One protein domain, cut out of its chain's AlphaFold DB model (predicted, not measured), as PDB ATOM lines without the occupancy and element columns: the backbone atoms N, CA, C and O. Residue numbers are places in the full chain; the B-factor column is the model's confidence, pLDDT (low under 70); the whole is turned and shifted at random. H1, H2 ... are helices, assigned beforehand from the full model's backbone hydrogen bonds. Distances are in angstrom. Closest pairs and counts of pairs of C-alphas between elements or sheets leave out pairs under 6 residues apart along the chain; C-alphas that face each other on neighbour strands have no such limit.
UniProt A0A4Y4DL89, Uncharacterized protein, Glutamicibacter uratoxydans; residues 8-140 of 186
ATOM      1  N   GLU A   8       1.865  94.020  97.590       77.06
ATOM      2  CA  GLU A   8       0.809  93.011  97.529       77.06
ATOM      3  C   GLU A   8      -0.096  93.063  98.767       77.06
ATOM      4  O   GLU A   8      -1.318  92.994  98.651       77.06
ATOM      5  N   THR A   9       0.486  93.284  99.951       79.06
ATOM      6  CA  THR A   9      -0.278  93.513 101.192       79.06
ATOM      7  C   THR A   9      -1.065  94.811 101.120       79.06
ATOM      8  O   THR A   9      -2.232  94.858 101.500       79.06
ATOM      9  N   GLN A  10      -0.449  95.879 100.614       81.88
ATOM     10  CA  GLN A  10      -1.127  97.166 100.474       81.88
ATOM     11  C   GLN A  10      -2.270  97.105  99.458       81.88
ATOM     12  O   GLN A  10      -3.308  97.729  99.685       81.88
ATOM     13  N   GLU A  11      -2.108  96.354  98.367       80.88
ATOM     14  CA  GLU A  11      -3.159  96.122  97.374       80.88
ATOM     15  C   GLU A  11      -4.303  95.297  97.973       80.88
ATOM     16  O   GLU A  11      -5.449  95.723  97.876       80.88
ATOM     17  N   LEU A  12      -4.000  94.204  98.686       81.62
ATOM     18  CA  LEU A  12      -4.995  93.400  99.401       81.62
ATOM     19  C   LEU A  12      -5.793  94.229 100.411       81.62
ATOM     20  O   LEU A  12      -7.020  94.211 100.388       81.62
ATOM     21  N   ILE A  13      -5.115  94.990 101.274       84.69
ATOM     22  CA  ILE A  13      -5.782  95.845 102.264       84.69
ATOM     23  C   ILE A  13      -6.658  96.887 101.569       84.69
ATOM     24  O   ILE A  13      -7.755  97.167 102.032       84.69
ATOM     25  N   SER A  14      -6.189  97.472 100.466       84.81
ATOM     26  CA  SER A  14      -6.955  98.493  99.738       84.81
ATOM     27  C   SER A  14      -8.128  97.911  98.945       84.81
ATOM     28  O   SER A  14      -9.050  98.649  98.611       84.81
ATOM     29  N   HIS A  15      -8.083  96.618  98.619       83.31
ATOM     30  CA  HIS A  15      -9.194  95.889  98.012       83.31
ATOM     31  C   HIS A  15     -10.249  95.518  99.050       83.31
ATOM     32  O   HIS A  15     -11.429  95.760  98.833       83.31
ATOM     33  N   LEU A  16      -9.814  94.969 100.186       83.81
ATOM     34  CA  LEU A  16     -10.706  94.513 101.250       83.81
ATOM     35  C   LEU A  16     -11.302  95.663 102.061       83.81
ATOM     36  O   LEU A  16     -12.384  95.520 102.611       83.81
ATOM     37  N   PHE A  17     -10.604  96.790 102.177       84.69
ATOM     38  CA  PHE A  17     -11.028  97.899 103.021       84.69
ATOM     39  C   PHE A  17     -11.015  99.225 102.266       84.69
ATOM     40  O   PHE A  17     -10.082  99.548 101.529       84.69
ATOM     41  N   SER A  18     -12.009 100.067 102.546       78.75
ATOM     42  CA  SER A  18     -12.107 101.429 102.016       78.75
ATOM     43  C   SER A  18     -12.202 102.489 103.126       78.75
ATOM     44  O   SER A  18     -12.853 102.308 104.157       78.75
ATOM     45  N   GLY A  19     -11.529 103.631 102.946       80.31
ATOM     46  CA  GLY A  19     -11.626 104.764 103.877       80.31
ATOM     47  C   GLY A  19     -11.217 104.423 105.320       80.31
ATOM     48  O   GLY A  19     -10.103 103.961 105.561       80.31
ATOM     49  N   GLN A  20     -12.103 104.684 106.290       79.56
ATOM     50  CA  GLN A  20     -11.838 104.441 107.718       79.56
ATOM     51  C   GLN A  20     -11.784 102.949 108.077       79.56
ATOM     52  O   GLN A  20     -11.034 102.576 108.982       79.56
ATOM     53  N   SER A  21     -12.466 102.082 107.318       85.50
ATOM     54  CA  SER A  21     -12.385 100.628 107.520       85.50
ATOM     55  C   SER A  21     -10.958 100.099 107.320       85.50
ATOM     56  O   SER A  21     -10.570  99.151 107.992       85.50
ATOM     57  N   LYS A  22     -10.113 100.770 106.513       88.56
ATOM     58  CA  LYS A  22      -8.692 100.405 106.354       88.56
ATOM     59  C   LYS A  22      -7.910 100.557 107.657       88.56
ATOM     60  O   LYS A  22      -7.171  99.656 108.040       88.56
ATOM     61  N   LYS A  23      -8.083 101.686 108.353       88.81
ATOM     62  CA  LYS A  23      -7.416 101.917 109.647       88.81
ATOM     63  C   LYS A  23      -7.911 100.937 110.703       88.81
ATOM     64  O   LYS A  23      -7.133 100.511 111.552       88.81
ATOM     65  N   TRP A  24      -9.192 100.585 110.644       93.12
ATOM     66  CA  TRP A  24      -9.762  99.580 111.528       93.12
ATOM     67  C   TRP A  24      -9.235  98.179 111.235       93.12
ATOM     68  O   TRP A  24      -8.838  97.502 112.175       93.12
ATOM     69  N   GLY A  25      -9.113  97.783 109.966       92.38
ATOM     70  CA  GLY A  25      -8.502  96.509 109.583       92.38
ATOM     71  C   GLY A  25      -7.063  96.388 110.091       92.38
ATOM     72  O   GLY A  25      -6.702  95.376 110.687       92.38
ATOM     73  N   GLU A  26      -6.261  97.451 109.954       91.50
ATOM     74  CA  GLU A  26      -4.906  97.511 110.524       91.50
ATOM     75  C   GLU A  26      -4.919  97.392 112.054       91.50
ATOM     76  O   GLU A  26      -4.169  96.599 112.623       91.50
ATOM     77  N   TYR A  27      -5.781  98.152 112.733       93.94
ATOM     78  CA  TYR A  27      -5.929  98.087 114.188       93.94
ATOM     79  C   TYR A  27      -6.319  96.682 114.670       93.94
ATOM     80  O   TYR A  27      -5.672  96.144 115.571       93.94
ATOM     81  N   ALA A  28      -7.343  96.082 114.064       95.81
ATOM     82  CA  ALA A  28      -7.851  94.767 114.427       95.81
ATOM     83  C   ALA A  28      -6.804  93.674 114.176       95.81
ATOM     84  O   ALA A  28      -6.598  92.812 115.032       95.81
ATOM     85  N   TRP A  29      -6.063  93.752 113.067       95.12
ATOM     86  CA  TRP A  29      -4.948  92.845 112.822       95.12
ATOM     87  C   TRP A  29      -3.868  92.951 113.900       95.12
ATOM     88  O   TRP A  29      -3.446  91.938 114.452       95.12
ATOM     89  N   PHE A  30      -3.441  94.166 114.263       94.56
ATOM     90  CA  PHE A  30      -2.438  94.334 115.320       94.56
ATOM     91  C   PHE A  30      -2.939  93.874 116.693       94.56
ATOM     92  O   PHE A  30      -2.143  93.371 117.486       94.56
ATOM     93  N   ALA A  31      -4.237  94.000 116.976       96.38
ATOM     94  CA  ALA A  31      -4.840  93.443 118.182       96.38
ATOM     95  C   ALA A  31      -4.750  91.906 118.207       96.38
ATOM     96  O   ALA A  31      -4.327  91.332 119.212       96.38
ATOM     97  N   LEU A  32      -5.065  91.244 117.089       96.50
ATOM     98  CA  LEU A  32      -4.904  89.794 116.936       96.50
ATOM     99  C   LEU A  32      -3.432  89.366 117.025       96.50
ATOM    100  O   LEU A  32      -3.118  88.377 117.689       96.50
ATOM    101  N   ALA A  33      -2.519  90.124 116.416       94.38
ATOM    102  CA  ALA A  33      -1.087  89.843 116.461       94.38
ATOM    103  C   ALA A  33      -0.533  89.960 117.887       94.38
ATOM    104  O   ALA A  33       0.201  89.088 118.352       94.38
ATOM    105  N   ALA A  34      -0.947  90.990 118.633       95.00
ATOM    106  CA  ALA A  34      -0.590  91.154 120.040       95.00
ATOM    107  C   ALA A  34      -1.127  90.013 120.925       95.00
ATOM    108  O   ALA A  34      -0.494  89.661 121.921       95.00
ATOM    109  N   ALA A  35      -2.259  89.413 120.547       95.88
ATOM    110  CA  ALA A  35      -2.825  88.225 121.185       95.88
ATOM    111  C   ALA A  35      -2.218  86.895 120.682       95.88
ATOM    112  O   ALA A  35      -2.611  85.828 121.156       95.88
ATOM    113  N   GLY A  36      -1.263  86.937 119.744       92.81
ATOM    114  CA  GLY A  36      -0.600  85.757 119.184       92.81
ATOM    115  C   GLY A  36      -1.477  84.923 118.246       92.81
ATOM    116  O   GLY A  36      -1.242  83.725 118.114       92.81
ATOM    117  N   LYS A  37      -2.507  85.529 117.643       93.56
ATOM    118  CA  LYS A  37      -3.468  84.859 116.746       93.56
ATOM    119  C   LYS A  37      -3.064  84.888 115.277       93.56
ATOM    120  O   LYS A  37      -3.441  84.002 114.525       93.56
ATOM    121  N   VAL A  38      -2.309  85.909 114.891       91.50
ATOM    122  CA  VAL A  38      -1.783  86.137 113.538       91.50
ATOM    123  C   VAL A  38      -0.366  86.714 113.653       91.50
ATOM    124  O   VAL A  38      -0.002  87.206 114.729       91.50
ATOM    125  N   PRO A  39       0.463  86.671 112.602       88.25
ATOM    126  CA  PRO A  39       1.755  87.347 112.609       88.25
ATOM    127  C   PRO A  39       1.598  88.873 112.593       88.25
ATOM    128  O   PRO A  39       0.568  89.420 112.206       88.25
ATOM    129  N   THR A  40       2.650  89.589 112.988       85.75
ATOM    130  CA  THR A  40       2.674  91.061 112.917       85.75
ATOM    131  C   THR A  40       2.676  91.570 111.474       85.75
ATOM    132  O   THR A  40       2.091  92.617 111.206       85.75
ATOM    133  N   ASP A  41       3.301  90.818 110.568       81.38
ATOM    134  CA  ASP A  41       3.399  91.123 109.143       81.38
ATOM    135  C   ASP A  41       2.596  90.089 108.347       81.38
ATOM    136  O   ASP A  41       2.638  88.900 108.645       81.38
ATOM    137  N   LEU A  42       1.853  90.542 107.337       72.12
ATOM    138  CA  LEU A  42       0.894  89.701 106.609       72.12
ATOM    139  C   LEU A  42       1.533  88.772 105.560       72.12
ATOM    140  O   LEU A  42       0.881  87.841 105.090       72.12
ATOM    141  N   TYR A  43       2.763  89.055 105.124       68.06
ATOM    142  CA  TYR A  43       3.238  88.602 103.816       68.06
ATOM    143  C   TYR A  43       4.516  87.776 103.857       68.06
ATOM    144  O   TYR A  43       5.619  88.320 103.867       68.06
ATOM    145  N   ASP A  44       4.325  86.468 103.729       69.94
ATOM    146  CA  ASP A  44       5.208  85.579 102.984       69.94
ATOM    147  C   ASP A  44       4.320  84.548 102.248       69.94
ATOM    148  O   ASP A  44       3.709  83.697 102.893       69.94
ATOM    149  N   PRO A  45       4.156  84.632 100.915       65.19
ATOM    150  CA  PRO A  45       3.316  83.698 100.160       65.19
ATOM    151  C   PRO A  45       3.857  82.259 100.162       65.19
ATOM    152  O   PRO A  45       3.129  81.347  99.768       65.19
ATOM    153  N   ASP A  46       5.109  82.058 100.586       66.81
ATOM    154  CA  ASP A  46       5.724  80.743 100.746       66.81
ATOM    155  C   ASP A  46       5.483  80.145 102.151       66.81
ATOM    156  O   ASP A  46       5.831  78.985 102.386       66.81
ATOM    157  N   GLU A  47       4.868  80.890 103.083       73.62
ATOM    158  CA  GLU A  47       4.456  80.364 104.389       73.62
ATOM    159  C   GLU A  47       3.218  79.462 104.279       73.62
ATOM    160  O   GLU A  47       2.235  79.770 103.598       73.62
ATOM    161  N   ASP A  48       3.241  78.354 105.026       72.25
ATOM    162  CA  ASP A  48       2.162  77.357 105.039       72.25
ATOM    163  C   ASP A  48       0.804  77.944 105.485       72.25
ATOM    164  O   ASP A  48      -0.246  77.457 105.054       72.25
ATOM    165  N   ASP A  49       0.825  79.018 106.284       83.00
ATOM    166  CA  ASP A  49      -0.354  79.666 106.874       83.00
ATOM    167  C   ASP A  49      -0.812  80.919 106.098       83.00
ATOM    168  O   ASP A  49      -1.750  81.608 106.502       83.00
ATOM    169  N   TYR A  50      -0.208  81.217 104.939       83.69
ATOM    170  CA  TYR A  50      -0.575  82.383 104.123       83.69
ATOM    171  C   TYR A  50      -2.073  82.417 103.783       83.69
ATOM    172  O   TYR A  50      -2.711  83.467 103.826       83.69
ATOM    173  N   VAL A  51      -2.671  81.255 103.501       88.19
ATOM    174  CA  VAL A  51      -4.112  81.136 103.216       88.19
ATOM    175  C   VAL A  51      -4.956  81.578 104.411       88.19
ATOM    176  O   VAL A  51      -5.916  82.330 104.243       88.19
ATOM    177  N   ASP A  52      -4.582  81.148 105.614       90.88
ATOM    178  CA  ASP A  52      -5.252  81.506 106.861       90.88
ATOM    179  C   ASP A  52      -5.181  83.014 107.110       90.88
ATOM    180  O   ASP A  52      -6.163  83.618 107.551       90.88
ATOM    181  N   HIS A  53      -4.058  83.646 106.766       89.25
ATOM    182  CA  HIS A  53      -3.881  85.092 106.870       89.25
ATOM    183  C   HIS A  53      -4.784  85.861 105.896       89.25
ATOM    184  O   HIS A  53      -5.444  86.818 106.307       89.25
ATOM    185  N   ILE A  54      -4.879  85.423 104.635       89.19
ATOM    186  CA  ILE A  54      -5.776  86.032 103.640       89.19
ATOM    187  C   ILE A  54      -7.238  85.909 104.069       89.19
ATOM    188  O   ILE A  54      -7.969  86.901 104.055       89.19
ATOM    189  N   ILE A  55      -7.660  84.717 104.497       91.56
ATOM    190  CA  ILE A  55      -9.037  84.480 104.945       91.56
ATOM    191  C   ILE A  55      -9.327  85.273 106.222       91.56
ATOM    192  O   ILE A  55     -10.402  85.851 106.346       91.56
ATOM    193  N   THR A  56      -8.363  85.399 107.138       93.81
ATOM    194  CA  THR A  56      -8.506  86.238 108.339       93.81
ATOM    195  C   THR A  56      -8.649  87.721 107.989       93.81
ATOM    196  O   THR A  56      -9.493  88.402 108.565       93.81
ATOM    197  N   MET A  57      -7.889  88.234 107.018       91.38
ATOM    198  CA  MET A  57      -8.046  89.618 106.552       91.38
ATOM    199  C   MET A  57      -9.406  89.863 105.896       91.38
ATOM    200  O   MET A  57     -10.039  90.885 106.159       91.38
ATOM    201  N   ALA A  58      -9.878  88.924 105.076       90.62
ATOM    202  CA  ALA A  58     -11.206  88.999 104.477       90.62
ATOM    203  C   ALA A  58     -12.323  88.895 105.526       90.62
ATOM    204  O   ALA A  58     -13.325  89.599 105.433       90.62
ATOM    205  N   ALA A  59     -12.124  88.081 106.563       93.00
ATOM    206  CA  ALA A  59     -13.030  87.964 107.699       93.00
ATOM    207  C   ALA A  59     -13.096  89.258 108.525       93.00
ATOM    208  O   ALA A  59     -14.173  89.660 108.954       93.00
ATOM    209  N   LEU A  60     -11.972  89.957 108.710       94.31
ATOM    210  CA  LEU A  60     -11.963  91.285 109.327       94.31
ATOM    211  C   LEU A  60     -12.769  92.290 108.498       94.31
ATOM    212  O   LEU A  60     -13.605  92.997 109.052       94.31
ATOM    213  N   SER A  61     -12.554  92.340 107.183       91.25
ATOM    214  CA  SER A  61     -13.349  93.208 106.304       91.25
ATOM    215  C   SER A  61     -14.841  92.874 106.382       91.25
ATOM    216  O   SER A  61     -15.655  93.755 106.650       91.25
ATOM    217  N   THR A  62     -15.180  91.588 106.308       90.06
ATOM    218  CA  THR A  62     -16.556  91.097 106.446       90.06
ATOM    219  C   THR A  62     -17.171  91.490 107.789       90.06
ATOM    220  O   THR A  62     -18.318  91.918 107.825       90.06
ATOM    221  N   LEU A  63     -16.419  91.425 108.893       92.25
ATOM    222  CA  LEU A  63     -16.887  91.875 110.208       92.25
ATOM    223  C   LEU A  63     -17.195  93.380 110.232       92.25
ATOM    224  O   LEU A  63     -18.196  93.791 110.820       92.25
ATOM    225  N   ALA A  64     -16.340  94.195 109.608       90.19
ATOM    226  CA  ALA A  64     -16.542  95.636 109.502       90.19
ATOM    227  C   ALA A  64     -17.775  95.987 108.658       90.19
ATOM    228  O   ALA A  64     -18.559  96.842 109.063       90.19
ATOM    229  N   GLU A  65     -17.963  95.317 107.517       87.56
ATOM    230  CA  GLU A  65     -19.125  95.516 106.643       87.56
ATOM    231  C   GLU A  65     -20.420  95.031 107.297       87.56
ATOM    232  O   GLU A  65     -21.419  95.750 107.313       87.56
ATOM    233  N   TRP A  66     -20.399  93.838 107.893       87.38
ATOM    234  CA  TRP A  66     -21.558  93.259 108.565       87.38
ATOM    235  C   TRP A  66     -22.056  94.130 109.722       87.38
ATOM    236  O   TRP A  66     -23.262  94.232 109.941       87.38
ATOM    237  N   PHE A  67     -21.158  94.799 110.453       85.44
ATOM    238  CA  PHE A  67     -21.562  95.674 111.554       85.44
ATOM    239  C   PHE A  67     -22.474  96.829 111.102       85.44
ATOM    240  O   PHE A  67     -23.305  97.304 111.886       85.44
ATOM    241  N   ASP A  68     -22.338  97.271 109.851       80.88
ATOM    242  CA  ASP A  68     -23.182  98.312 109.266       80.88
ATOM    243  C   ASP A  68     -24.455  97.769 108.593       80.88
ATOM    244  O   ASP A  68     -25.362  98.530 108.265       80.88
ATOM    245  N   TYR A  69     -24.552  96.450 108.423       76.69
ATOM    246  CA  TYR A  69     -25.681  95.782 107.784       76.69
ATOM    247  C   TYR A  69     -26.764  95.398 108.803       76.69
ATOM    248  O   TYR A  69     -26.451  94.961 109.910       76.69
ATOM    249  N   ASP A  70     -28.047  95.511 108.445       70.88
ATOM    250  CA  ASP A  70     -29.168  95.238 109.369       70.88
ATOM    251  C   ASP A  70     -29.553  93.745 109.475       70.88
ATOM    252  O   ASP A  70     -30.225  93.355 110.436       70.88
ATOM    253  N   ASP A  71     -29.061  92.896 108.568       73.31
ATOM    254  CA  ASP A  71     -29.362  91.456 108.549       73.31
ATOM    255  C   ASP A  71     -28.378  90.601 109.376       73.31
ATOM    256  O   ASP A  71     -27.324  91.053 109.843       73.31
ATOM    257  N   ASP A  72     -28.748  89.339 109.596       75.81
ATOM    258  CA  ASP A  72     -27.909  88.353 110.276       75.81
ATOM    259  C   ASP A  72     -26.682  87.982 109.432       75.81
ATOM    260  O   ASP A  72     -26.732  87.928 108.205       75.81
ATOM    261  N   LEU A  73     -25.568  87.644 110.093       75.31
ATOM    262  CA  LEU A  73     -24.332  87.248 109.401       75.31
ATOM    263  C   LEU A  73     -24.527  86.001 108.520       75.31
ATOM    264  O   LEU A  73     -23.784  85.800 107.570       75.31
ATOM    265  N   SER A  74     -25.508  85.144 108.827       72.44
ATOM    266  CA  SER A  74     -25.848  83.981 107.991       72.44
ATOM    267  C   SER A  74     -26.454  84.347 106.641       72.44
ATOM    268  O   SER A  74     -26.349  83.554 105.712       72.44
ATOM    269  N   ASP A  75     -27.082  85.518 106.549       72.44
ATOM    270  CA  ASP A  75     -27.692  86.028 105.321       72.44
ATOM    271  C   ASP A  75     -26.754  87.008 104.597       72.44
ATOM    272  O   ASP A  75     -27.042  87.456 103.488       72.44
ATOM    273  N   PHE A  76     -25.608  87.322 105.213       72.56
ATOM    274  CA  PHE A  76     -24.584  88.169 104.633       72.56
ATOM    275  C   PHE A  76     -23.784  87.383 103.596       72.56
ATOM    276  O   PHE A  76     -23.079  86.425 103.913       72.56
ATOM    277  N   GLU A  77     -23.859  87.806 102.341       69.56
ATOM    278  CA  GLU A  77     -22.926  87.345 101.324       69.56
ATOM    279  C   GLU A  77     -21.635  88.146 101.486       69.56
ATOM    280  O   GLU A  77     -21.643  89.362 101.288       69.56
ATOM    281  N   ALA A  78     -20.534  87.489 101.876       63.16
ATOM    282  CA  ALA A  78     -19.253  88.173 101.975       63.16
ATOM    283  C   ALA A  78     -18.932  88.819 100.619       63.16
ATOM    284  O   ALA A  78     -18.711  88.130  99.623       63.16
ATOM    285  N   SER A  79     -18.904  90.153 100.578       58.16
ATOM    286  CA  SER A  79     -18.638  90.920  99.353       58.16
ATOM    287  C   SER A  79     -17.190  90.748  98.856       58.16
ATOM    288  O   SER A  79     -16.836  91.132  97.737       58.16
ATOM    289  N   CYS A  80     -16.346  90.155  99.704       59.31
ATOM    290  CA  CYS A  80     -14.921  89.987  99.511       59.31
ATOM    291  C   CYS A  80     -14.614  88.854  98.525       59.31
ATOM    292  O   CYS A  80     -14.534  87.681  98.890       59.31
ATOM    293  N   ASP A  81     -14.342  89.222  97.274       67.56
ATOM    294  CA  ASP A  81     -13.693  88.320  96.326       67.56
ATOM    295  C   ASP A  81     -12.233  88.093  96.757       67.56
ATOM    296  O   ASP A  81     -11.374  88.953  96.555       67.56
ATOM    297  N   ILE A  82     -11.966  86.950  97.395       67.50
ATOM    298  CA  ILE A  82     -10.618  86.504  97.784       67.50
ATOM    299  C   ILE A  82      -9.945  85.630  96.717       67.50
ATOM    300  O   ILE A  82      -8.786  85.258  96.882       67.50
ATOM    301  N   LEU A  83     -10.634  85.318  95.613       62.50
ATOM    302  CA  LEU A  83     -10.124  84.509  94.496       62.50
ATOM    303  C   LEU A  83      -9.420  85.368  93.428       62.50
ATOM    304  O   LEU A  83      -9.304  84.986  92.261       62.50
ATOM    305  N   MET A  84      -8.947  86.554  93.812       63.16
ATOM    306  CA  MET A  84      -8.404  87.535  92.882       63.16
ATOM    307  C   MET A  84      -7.135  87.052  92.161       63.16
ATOM    308  O   MET A  84      -6.268  86.429  92.764       63.16
ATOM    309  N   PRO A  85      -6.890  87.490  90.909       54.25
ATOM    310  CA  PRO A  85      -5.667  87.147  90.175       54.25
ATOM    311  C   PRO A  85      -4.355  87.618  90.827       54.25
ATOM    312  O   PRO A  85      -3.283  87.136  90.465       54.25
ATOM    313  N   LYS A  86      -4.422  88.616  91.717       54.19
ATOM    314  CA  LYS A  86      -3.250  89.283  92.309       54.19
ATOM    315  C   LYS A  86      -3.007  88.920  93.772       54.19
ATOM    316  O   LYS A  86      -1.859  88.881  94.195       54.19
ATOM    317  N   VAL A  87      -4.068  88.606  94.511       59.44
ATOM    318  CA  VAL A  87      -3.999  87.970  95.828       59.44
ATOM    319  C   VAL A  87      -4.026  86.478  95.525       59.44
ATOM    320  O   VAL A  87      -5.093  85.938  95.294       59.44
ATOM    321  N   GLN A  88      -2.861  85.844  95.379       61.75
ATOM    322  CA  GLN A  88      -2.690  84.506  94.781       61.75
ATOM    323  C   GLN A  88      -3.306  83.333  95.585       61.75
ATOM    324  O   GLN A  88      -2.680  82.282  95.738       61.75
ATOM    325  N   LEU A  89      -4.527  83.456  96.104       77.06
ATOM    326  CA  LEU A  89      -5.235  82.330  96.682       77.06
ATOM    327  C   LEU A  89      -5.760  81.440  95.552       77.06
ATOM    328  O   LEU A  89      -6.833  81.651  94.993       77.06
ATOM    329  N   SER A  90      -4.969  80.434  95.185       82.00
ATOM    330  CA  SER A  90      -5.409  79.431  94.213       82.00
ATOM    331  C   SER A  90      -6.602  78.626  94.744       82.00
ATOM    332  O   SER A  90      -6.673  78.325  95.936       82.00
ATOM    333  N   GLU A  91      -7.483  78.174  93.847       85.88
ATOM    334  CA  GLU A  91      -8.590  77.267  94.196       85.88
ATOM    335  C   GLU A  91      -8.103  76.000  94.914       85.88
ATOM    336  O   GLU A  91      -8.782  75.472  95.789       85.88
ATOM    337  N   PHE A  92      -6.894  75.525  94.591       85.38
ATOM    338  CA  PHE A  92      -6.281  74.386  95.273       85.38
ATOM    339  C   PHE A  92      -5.930  74.703  96.732       85.38
ATOM    340  O   PHE A  92      -6.179  73.895  97.626       85.38
ATOM    341  N   ALA A  93      -5.351  75.878  96.985       86.31
ATOM    342  CA  ALA A  93      -5.030  76.332  98.333       86.31
ATOM    343  C   ALA A  93      -6.304  76.541  99.169       86.31
ATOM    344  O   ALA A  93      -6.364  76.069 100.304       86.31
ATOM    345  N   LEU A  94      -7.343  77.130  98.568       87.50
ATOM    346  CA  LEU A  94      -8.668  77.240  99.177       87.50
ATOM    347  C   LEU A  94      -9.283  75.861  99.464       87.50
ATOM    348  O   LEU A  94      -9.773  75.632 100.562       87.50
ATOM    349  N   GLY A  95      -9.207  74.917  98.523       88.62
ATOM    350  CA  GLY A  95      -9.725  73.559  98.708       88.62
ATOM    351  C   GLY A  95      -9.099  72.844  99.908       88.62
ATOM    352  O   GLY A  95      -9.816  72.235 100.697       88.62
ATOM    353  N   ARG A  96      -7.779  72.986 100.106       90.12
ATOM    354  CA  ARG A  96      -7.091  72.451 101.296       90.12
ATOM    355  C   ARG A  96      -7.560  73.116 102.588       90.12
ATOM    356  O   ARG A  96      -7.734  72.427 103.589       90.12
ATOM    357  N   TYR A  97      -7.755  74.435 102.575       91.25
ATOM    358  CA  TYR A  97      -8.270  75.166 103.734       91.25
ATOM    359  C   TYR A  97      -9.681  74.697 104.112       91.25
ATOM    360  O   TYR A  97      -9.948  74.401 105.274       91.25
ATOM    361  N   VAL A  98     -10.565  74.594 103.123       91.81
ATOM    362  CA  VAL A  98     -11.968  74.185 103.279       91.81
ATOM    363  C   VAL A  98     -12.058  72.754 103.807       91.81
ATOM    364  O   VAL A  98     -12.779  72.502 104.768       91.81
ATOM    365  N   GLU A  99     -11.261  71.830 103.262       91.06
ATOM    366  CA  GLU A  99     -11.174  70.450 103.759       91.06
ATOM    367  C   GLU A  99     -10.665  70.395 105.207       91.06
ATOM    368  O   GLU A  99     -11.253  69.706 106.041       91.06
ATOM    369  N   ARG A 100      -9.603  71.150 105.528       93.62
ATOM    370  CA  ARG A 100      -9.015  71.197 106.878       93.62
ATOM    371  C   ARG A 100     -10.001  71.708 107.930       93.62
ATOM    372  O   ARG A 100      -9.974  71.211 109.053       93.62
ATOM    373  N   ASN A 101     -10.844  72.673 107.571       92.50
ATOM    374  CA  ASN A 101     -11.799  73.311 108.480       92.50
ATOM    375  C   ASN A 101     -13.217  72.710 108.406       92.50
ATOM    376  O   ASN A 101     -14.104  73.137 109.136       92.50
ATOM    377  N   GLY A 102     -13.445  71.689 107.569       92.19
ATOM    378  CA  GLY A 102     -14.744  71.011 107.470       92.19
ATOM    379  C   GLY A 102     -15.851  71.864 106.842       92.19
ATOM    380  O   GLY A 102     -17.019  71.703 107.191       92.19
ATOM    381  N   ILE A 103     -15.484  72.763 105.931       90.25
ATOM    382  CA  ILE A 103     -16.392  73.706 105.274       90.25
ATOM    383  C   ILE A 103     -17.013  73.048 104.039       90.25
ATOM    384  O   ILE A 103     -16.331  72.339 103.300       90.25
ATOM    385  N   ASP A 104     -18.311  73.263 103.816       85.88
ATOM    386  CA  ASP A 104     -19.045  72.681 102.690       85.88
ATOM    387  C   ASP A 104     -18.870  73.530 101.409       85.88
ATOM    388  O   ASP A 104     -19.361  74.661 101.351       85.88
ATOM    389  N   PRO A 105     -18.197  73.016 100.357       81.88
ATOM    390  CA  PRO A 105     -18.000  73.754  99.115       81.88
ATOM    391  C   PRO A 105     -19.170  73.631  98.121       81.88
ATOM    392  O   PRO A 105     -19.071  74.179  97.020       81.88
ATOM    393  N   TYR A 106     -20.226  72.867  98.423       83.75
ATOM    394  CA  TYR A 106     -21.295  72.547  97.473       83.75
ATOM    395  C   TYR A 106     -22.384  73.623  97.441       83.75
ATOM    396  O   TYR A 106     -22.909  74.018  98.477       83.75
ATOM    397  N   ASP A 107     -22.755  74.085  96.245       80.44
ATOM    398  CA  ASP A 107     -23.842  75.043  96.037       80.44
ATOM    399  C   ASP A 107     -25.248  74.442  96.234       80.44
ATOM    400  O   ASP A 107     -25.412  73.270  96.579       80.44
ATOM    401  N   SER A 108     -26.298  75.252  96.034       78.31
ATOM    402  CA  SER A 108     -27.692  74.801  96.185       78.31
ATOM    403  C   SER A 108     -28.090  73.686  95.214       78.31
ATOM    404  O   SER A 108     -29.058  72.974  95.480       78.31
ATOM    405  N   ASP A 109     -27.350  73.531  94.114       82.81
ATOM    406  CA  ASP A 109     -27.550  72.487  93.112       82.81
ATOM    407  C   ASP A 109     -26.660  71.254  93.380       82.81
ATOM    408  O   ASP A 109     -26.738  70.254  92.660       82.81
ATOM    409  N   GLY A 110     -25.851  71.288  94.445       80.69
ATOM    410  CA  GLY A 110     -24.965  70.205  94.861       80.69
ATOM    411  C   GLY A 110     -23.660  70.134  94.068       80.69
ATOM    412  O   GLY A 110     -23.013  69.082  94.066       80.69
ATOM    413  N   PHE A 111     -23.259  71.211  93.386       81.25
ATOM    414  CA  PHE A 111     -21.994  71.281  92.655       81.25
ATOM    415  C   PHE A 111     -20.923  72.027  93.462       81.25
ATOM    416  O   PHE A 111     -21.226  73.038  94.093       81.25
ATOM    417  N   PRO A 112     -19.654  71.566  93.458       81.12
ATOM    418  CA  PRO A 112     -18.565  72.317  94.069       81.12
ATOM    419  C   PRO A 112     -18.435  73.707  93.438       81.12
ATOM    420  O   PRO A 112     -18.318  73.823  92.217       81.12
ATOM    421  N   SER A 113     -18.396  74.742  94.271       86.56
ATOM    422  CA  SER A 113     -18.224  76.131  93.850       86.56
ATOM    423  C   SER A 113     -17.116  76.787  94.667       86.56
ATOM    424  O   SER A 113     -17.224  76.916  95.885       86.56
ATOM    425  N   ALA A 114     -16.046  77.226  93.996       84.81
ATOM    426  CA  ALA A 114     -14.933  77.913  94.651       84.81
ATOM    427  C   ALA A 114     -15.392  79.218  95.318       84.81
ATOM    428  O   ALA A 114     -14.990  79.503  96.441       84.81
ATOM    429  N   SER A 115     -16.281  79.975  94.669       83.25
ATOM    430  CA  SER A 115     -16.851  81.205  95.230       83.25
ATOM    431  C   SER A 115     -17.680  80.931  96.482       83.25
ATOM    432  O   SER A 115     -17.563  81.664  97.459       83.25
ATOM    433  N   ARG A 116     -18.471  79.848  96.495       84.88
ATOM    434  CA  ARG A 116     -19.204  79.454  97.703       84.88
ATOM    435  C   ARG A 116     -18.256  79.023  98.813       84.88
ATOM    436  O   ARG A 116     -18.389  79.496  99.932       84.88
ATOM    437  N   ALA A 117     -17.291  78.168  98.494       88.75
ATOM    438  CA  ALA A 117     -16.309  77.691  99.458       88.75
ATOM    439  C   ALA A 117     -15.509  78.851 100.078       88.75
ATOM    440  O   ALA A 117     -15.244  78.847 101.276       88.75
ATOM    441  N   ALA A 118     -15.169  79.864  99.274       88.38
ATOM    442  CA  ALA A 118     -14.533  81.094  99.730       88.38
ATOM    443  C   ALA A 118     -15.441  81.896 100.672       88.38
ATOM    444  O   ALA A 118     -14.999  82.279 101.751       88.38
ATOM    445  N   ASN A 119     -16.701  82.119 100.290       87.62
ATOM    446  CA  ASN A 119     -17.662  82.851 101.112       87.62
ATOM    447  C   ASN A 119     -17.885  82.157 102.468       87.62
ATOM    448  O   ASN A 119     -17.704  82.771 103.514       87.62
ATOM    449  N   GLU A 120     -18.158  80.852 102.467       89.00
ATOM    450  CA  GLU A 120     -18.341  80.070 103.697       89.00
ATOM    451  C   GLU A 120     -17.082  80.080 104.578       89.00
ATOM    452  O   GLU A 120     -17.181  80.254 105.792       89.00
ATOM    453  N   ALA A 121     -15.887  79.984 103.980       91.81
ATOM    454  CA  ALA A 121     -14.619  80.125 104.697       91.81
ATOM    455  C   ALA A 121     -14.469  81.482 105.384       91.81
ATOM    456  O   ALA A 121     -14.058  81.550 106.542       91.81
ATOM    457  N   VAL A 122     -14.826  82.562 104.691       91.75
ATOM    458  CA  VAL A 122     -14.770  83.911 105.250       91.75
ATOM    459  C   VAL A 122     -15.816  84.095 106.350       91.75
ATOM    460  O   VAL A 122     -15.481  84.632 107.405       91.75
ATOM    461  N   LEU A 123     -17.052  83.625 106.167       90.38
ATOM    462  CA  LEU A 123     -18.118  83.743 107.169       90.38
ATOM    463  C   LEU A 123     -17.833  82.929 108.433       90.38
ATOM    464  O   LEU A 123     -18.066  83.413 109.545       90.38
ATOM    465  N   ASP A 124     -17.332  81.703 108.288       91.94
ATOM    466  CA  ASP A 124     -16.926  80.881 109.426       91.94
ATOM    467  C   ASP A 124     -15.800  81.569 110.207       91.94
ATOM    468  O   ASP A 124     -15.948  81.869 111.399       91.94
ATOM    469  N   ARG A 125     -14.744  81.993 109.498       94.19
ATOM    470  CA  ARG A 125     -13.620  82.718 110.099       94.19
ATOM    471  C   ARG A 125     -14.032  84.057 110.714       94.19
ATOM    472  O   ARG A 125     -13.461  84.450 111.727       94.19
ATOM    473  N   THR A 126     -15.036  84.745 110.172       93.38
ATOM    474  CA  THR A 126     -15.567  86.010 110.724       93.38
ATOM    475  C   THR A 126     -16.066  85.825 112.152       93.38
ATOM    476  O   THR A 126     -15.755  86.638 113.025       93.38
ATOM    477  N   ARG A 127     -16.783  84.729 112.430       92.62
ATOM    478  CA  ARG A 127     -17.271  84.425 113.786       92.62
ATOM    479  C   ARG A 127     -16.114  84.154 114.740       92.62
ATOM    480  O   ARG A 127     -16.114  84.641 115.868       92.62
ATOM    481  N   GLU A 128     -15.118  83.397 114.290       95.12
ATOM    482  CA  GLU A 128     -13.925  83.113 115.089       95.12
ATOM    483  C   GLU A 128     -13.142  84.385 115.409       95.12
ATOM    484  O   GLU A 128     -12.859  84.655 116.574       95.12
ATOM    485  N   VAL A 129     -12.860  85.203 114.397       96.06
ATOM    486  CA  VAL A 129     -12.122  86.460 114.540       96.06
ATOM    487  C   VAL A 129     -12.856  87.439 115.451       96.06
ATOM    488  O   VAL A 129     -12.217  88.088 116.278       96.06
ATOM    489  N   ALA A 130     -14.187  87.517 115.374       95.94
ATOM    490  CA  ALA A 130     -14.967  88.338 116.294       95.94
ATOM    491  C   ALA A 130     -14.744  87.909 117.755       95.94
ATOM    492  O   ALA A 130     -14.519  88.760 118.617       95.94
ATOM    493  N   ARG A 131     -14.738  86.600 118.044       96.25
ATOM    494  CA  ARG A 131     -14.446  86.071 119.390       96.25
ATOM    495  C   ARG A 131     -13.004  86.335 119.809       96.25
ATOM    496  O   ARG A 131     -12.772  86.798 120.920       96.25
ATOM    497  N   GLU A 132     -12.045  86.108 118.918       97.50
ATOM    498  CA  GLU A 132     -10.629  86.362 119.198       97.50
ATOM    499  C   GLU A 132     -10.356  87.842 119.489       97.50
ATOM    500  O   GLU A 132      -9.582  88.161 120.391       97.50
ATOM    501  N   LEU A 133     -11.035  88.755 118.790       97.88
ATOM    502  CA  LEU A 133     -10.983  90.186 119.075       97.88
ATOM    503  C   LEU A 133     -11.648  90.530 120.413       97.88
ATOM    504  O   LEU A 133     -11.073  91.298 121.183       97.88
ATOM    505  N   LYS A 134     -12.817  89.955 120.732       96.44
ATOM    506  CA  LYS A 134     -13.446  90.136 122.056       96.44
ATOM    507  C   LYS A 134     -12.490  89.727 123.176       96.44
ATOM    508  O   LYS A 134     -12.347  90.473 124.142       96.44
ATOM    509  N   ASP A 135     -11.802  88.600 123.023       96.88
ATOM    510  CA  ASP A 135     -10.817  88.119 123.995       96.88
ATOM    511  C   ASP A 135      -9.582  89.033 124.073       96.88
ATOM    512  O   ASP A 135      -9.039  89.254 125.157       96.88
ATOM    513  N   ALA A 136      -9.138  89.583 122.938       97.00
ATOM    514  CA  ALA A 136      -7.932  90.404 122.852       97.00
ATOM    515  C   ALA A 136      -8.115  91.833 123.392       97.00
ATOM    516  O   ALA A 136      -7.247  92.338 124.105       97.00
ATOM    517  N   ILE A 137      -9.214  92.506 123.033       96.44
ATOM    518  CA  ILE A 137      -9.424  93.939 123.319       96.44
ATOM    519  C   ILE A 137     -10.651  94.226 124.187       96.44
ATOM    520  O   ILE A 137     -10.825  95.359 124.643       96.44
ATOM    521  N   GLY A 138     -11.474  93.219 124.462       95.62
ATOM    522  CA  GLY A 138     -12.738  93.370 125.168       95.62
ATOM    523  C   GLY A 138     -13.883  93.753 124.234       95.62
ATOM    524  O   GLY A 138     -13.728  94.518 123.283       95.62
ATOM    525  N   GLU A 139     -15.067  93.240 124.550       94.44
ATOM    526  CA  GLU A 139     -16.289  93.416 123.761       94.44
ATOM    527  C   GLU A 139     -16.685  94.887 123.572       94.44
ATOM    528  O   GLU A 139     -16.955  95.316 122.454       94.44
ATOM    529  N   SER A 140     -16.644  95.679 124.646       93.25
ATOM    530  CA  SER A 140     -16.922  97.118 124.607       93.25
ATOM    531  C   SER A 140     -15.990  97.860 123.648       93.25
ATOM    532  O   SER A 140     -16.444  98.665 122.842       93.25
TER     533      SER A 140
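AT A GLANCE: This is residues 8 to 140 of the 186 residues of an uncharacterized protein of Glutamicibacter uratoxydans (UniProt A0A4Y4DL89). Two long helices, H3 and H5, cross as an X in the middle of the domain. H1 and H2 pack on H3, with H2 also on the last part of H5, while H4 packs on the other side of the X, by the first residues of both long helices. Long loops join most of the parts, and residues 67 to 72 stick out. The 133 printed residues hold five named helices, H1 to H5 in order, and no named strand: all helix, compact, with a radius of gyration of the C-alphas of 14.2 A and spans of 41 by 38 by 26 A.

HOW THE PARTS SIT: H1, residues 8 to 16, only just touches H2, residues 20 to 34, with 3 pairs of C-alphas within 8 A, the closest Ile 13 and Lys 22 at 6.8 A. H3, residues 50 to 68, is the hub. It touches H1 at a shallow tilt of 28 degrees, the same way, the closest C-alphas being those of Leu 16 and Ser 61, 5.9 A apart. It touches H2 at a steep tilt of 50 degrees, opposite ways, closest at the C-alphas of Gly 25 and Leu 60, 6.3 A. H4, residues 91 to 101, touches residues 51 to 52 of H3 alone, closest at the C-alphas of Val 51 and Ala 93, 6.9 A. H5, residues 114 to 137, is about perpendicular to H3 at 76 degrees; the closest C-alphas, of Ala 59 and Thr 126, are 4.4 A apart. H5 touches H2 with residues 132 to 137 alone, closest at the C-alphas of Ala 31 and Ala 136, 6.4 A, and touches H4, closest at the C-alphas of Glu 91 and Ala 114, 6.4 A. H1 is apart from H4 and H5, and H2 from H4. Every O i to N i+4 pair is within hydrogen-bond range in H1, H2, H4 and H5; in H3, 14 of 15 are.

IN THESE COORDINATES: H1 begins at C-alpha 8 (0.809, 93.011, 97.529). H1, H2 and H4 measure 12.2, 21.3 and 15.2 A; H3 measures 28.1 A and H5 33.3 A, ending at C-alpha 137 (-9.424, 93.939, 123.319).

THE WHOLE: The C-alphas farthest apart, of Ala 34 and Asp 109, are 42.4 A apart. The printed part has no cut. The link H1 to H2 is tight; the other three are long. pLDDT is under 70 at residues 43 to 46 and 77 to 88.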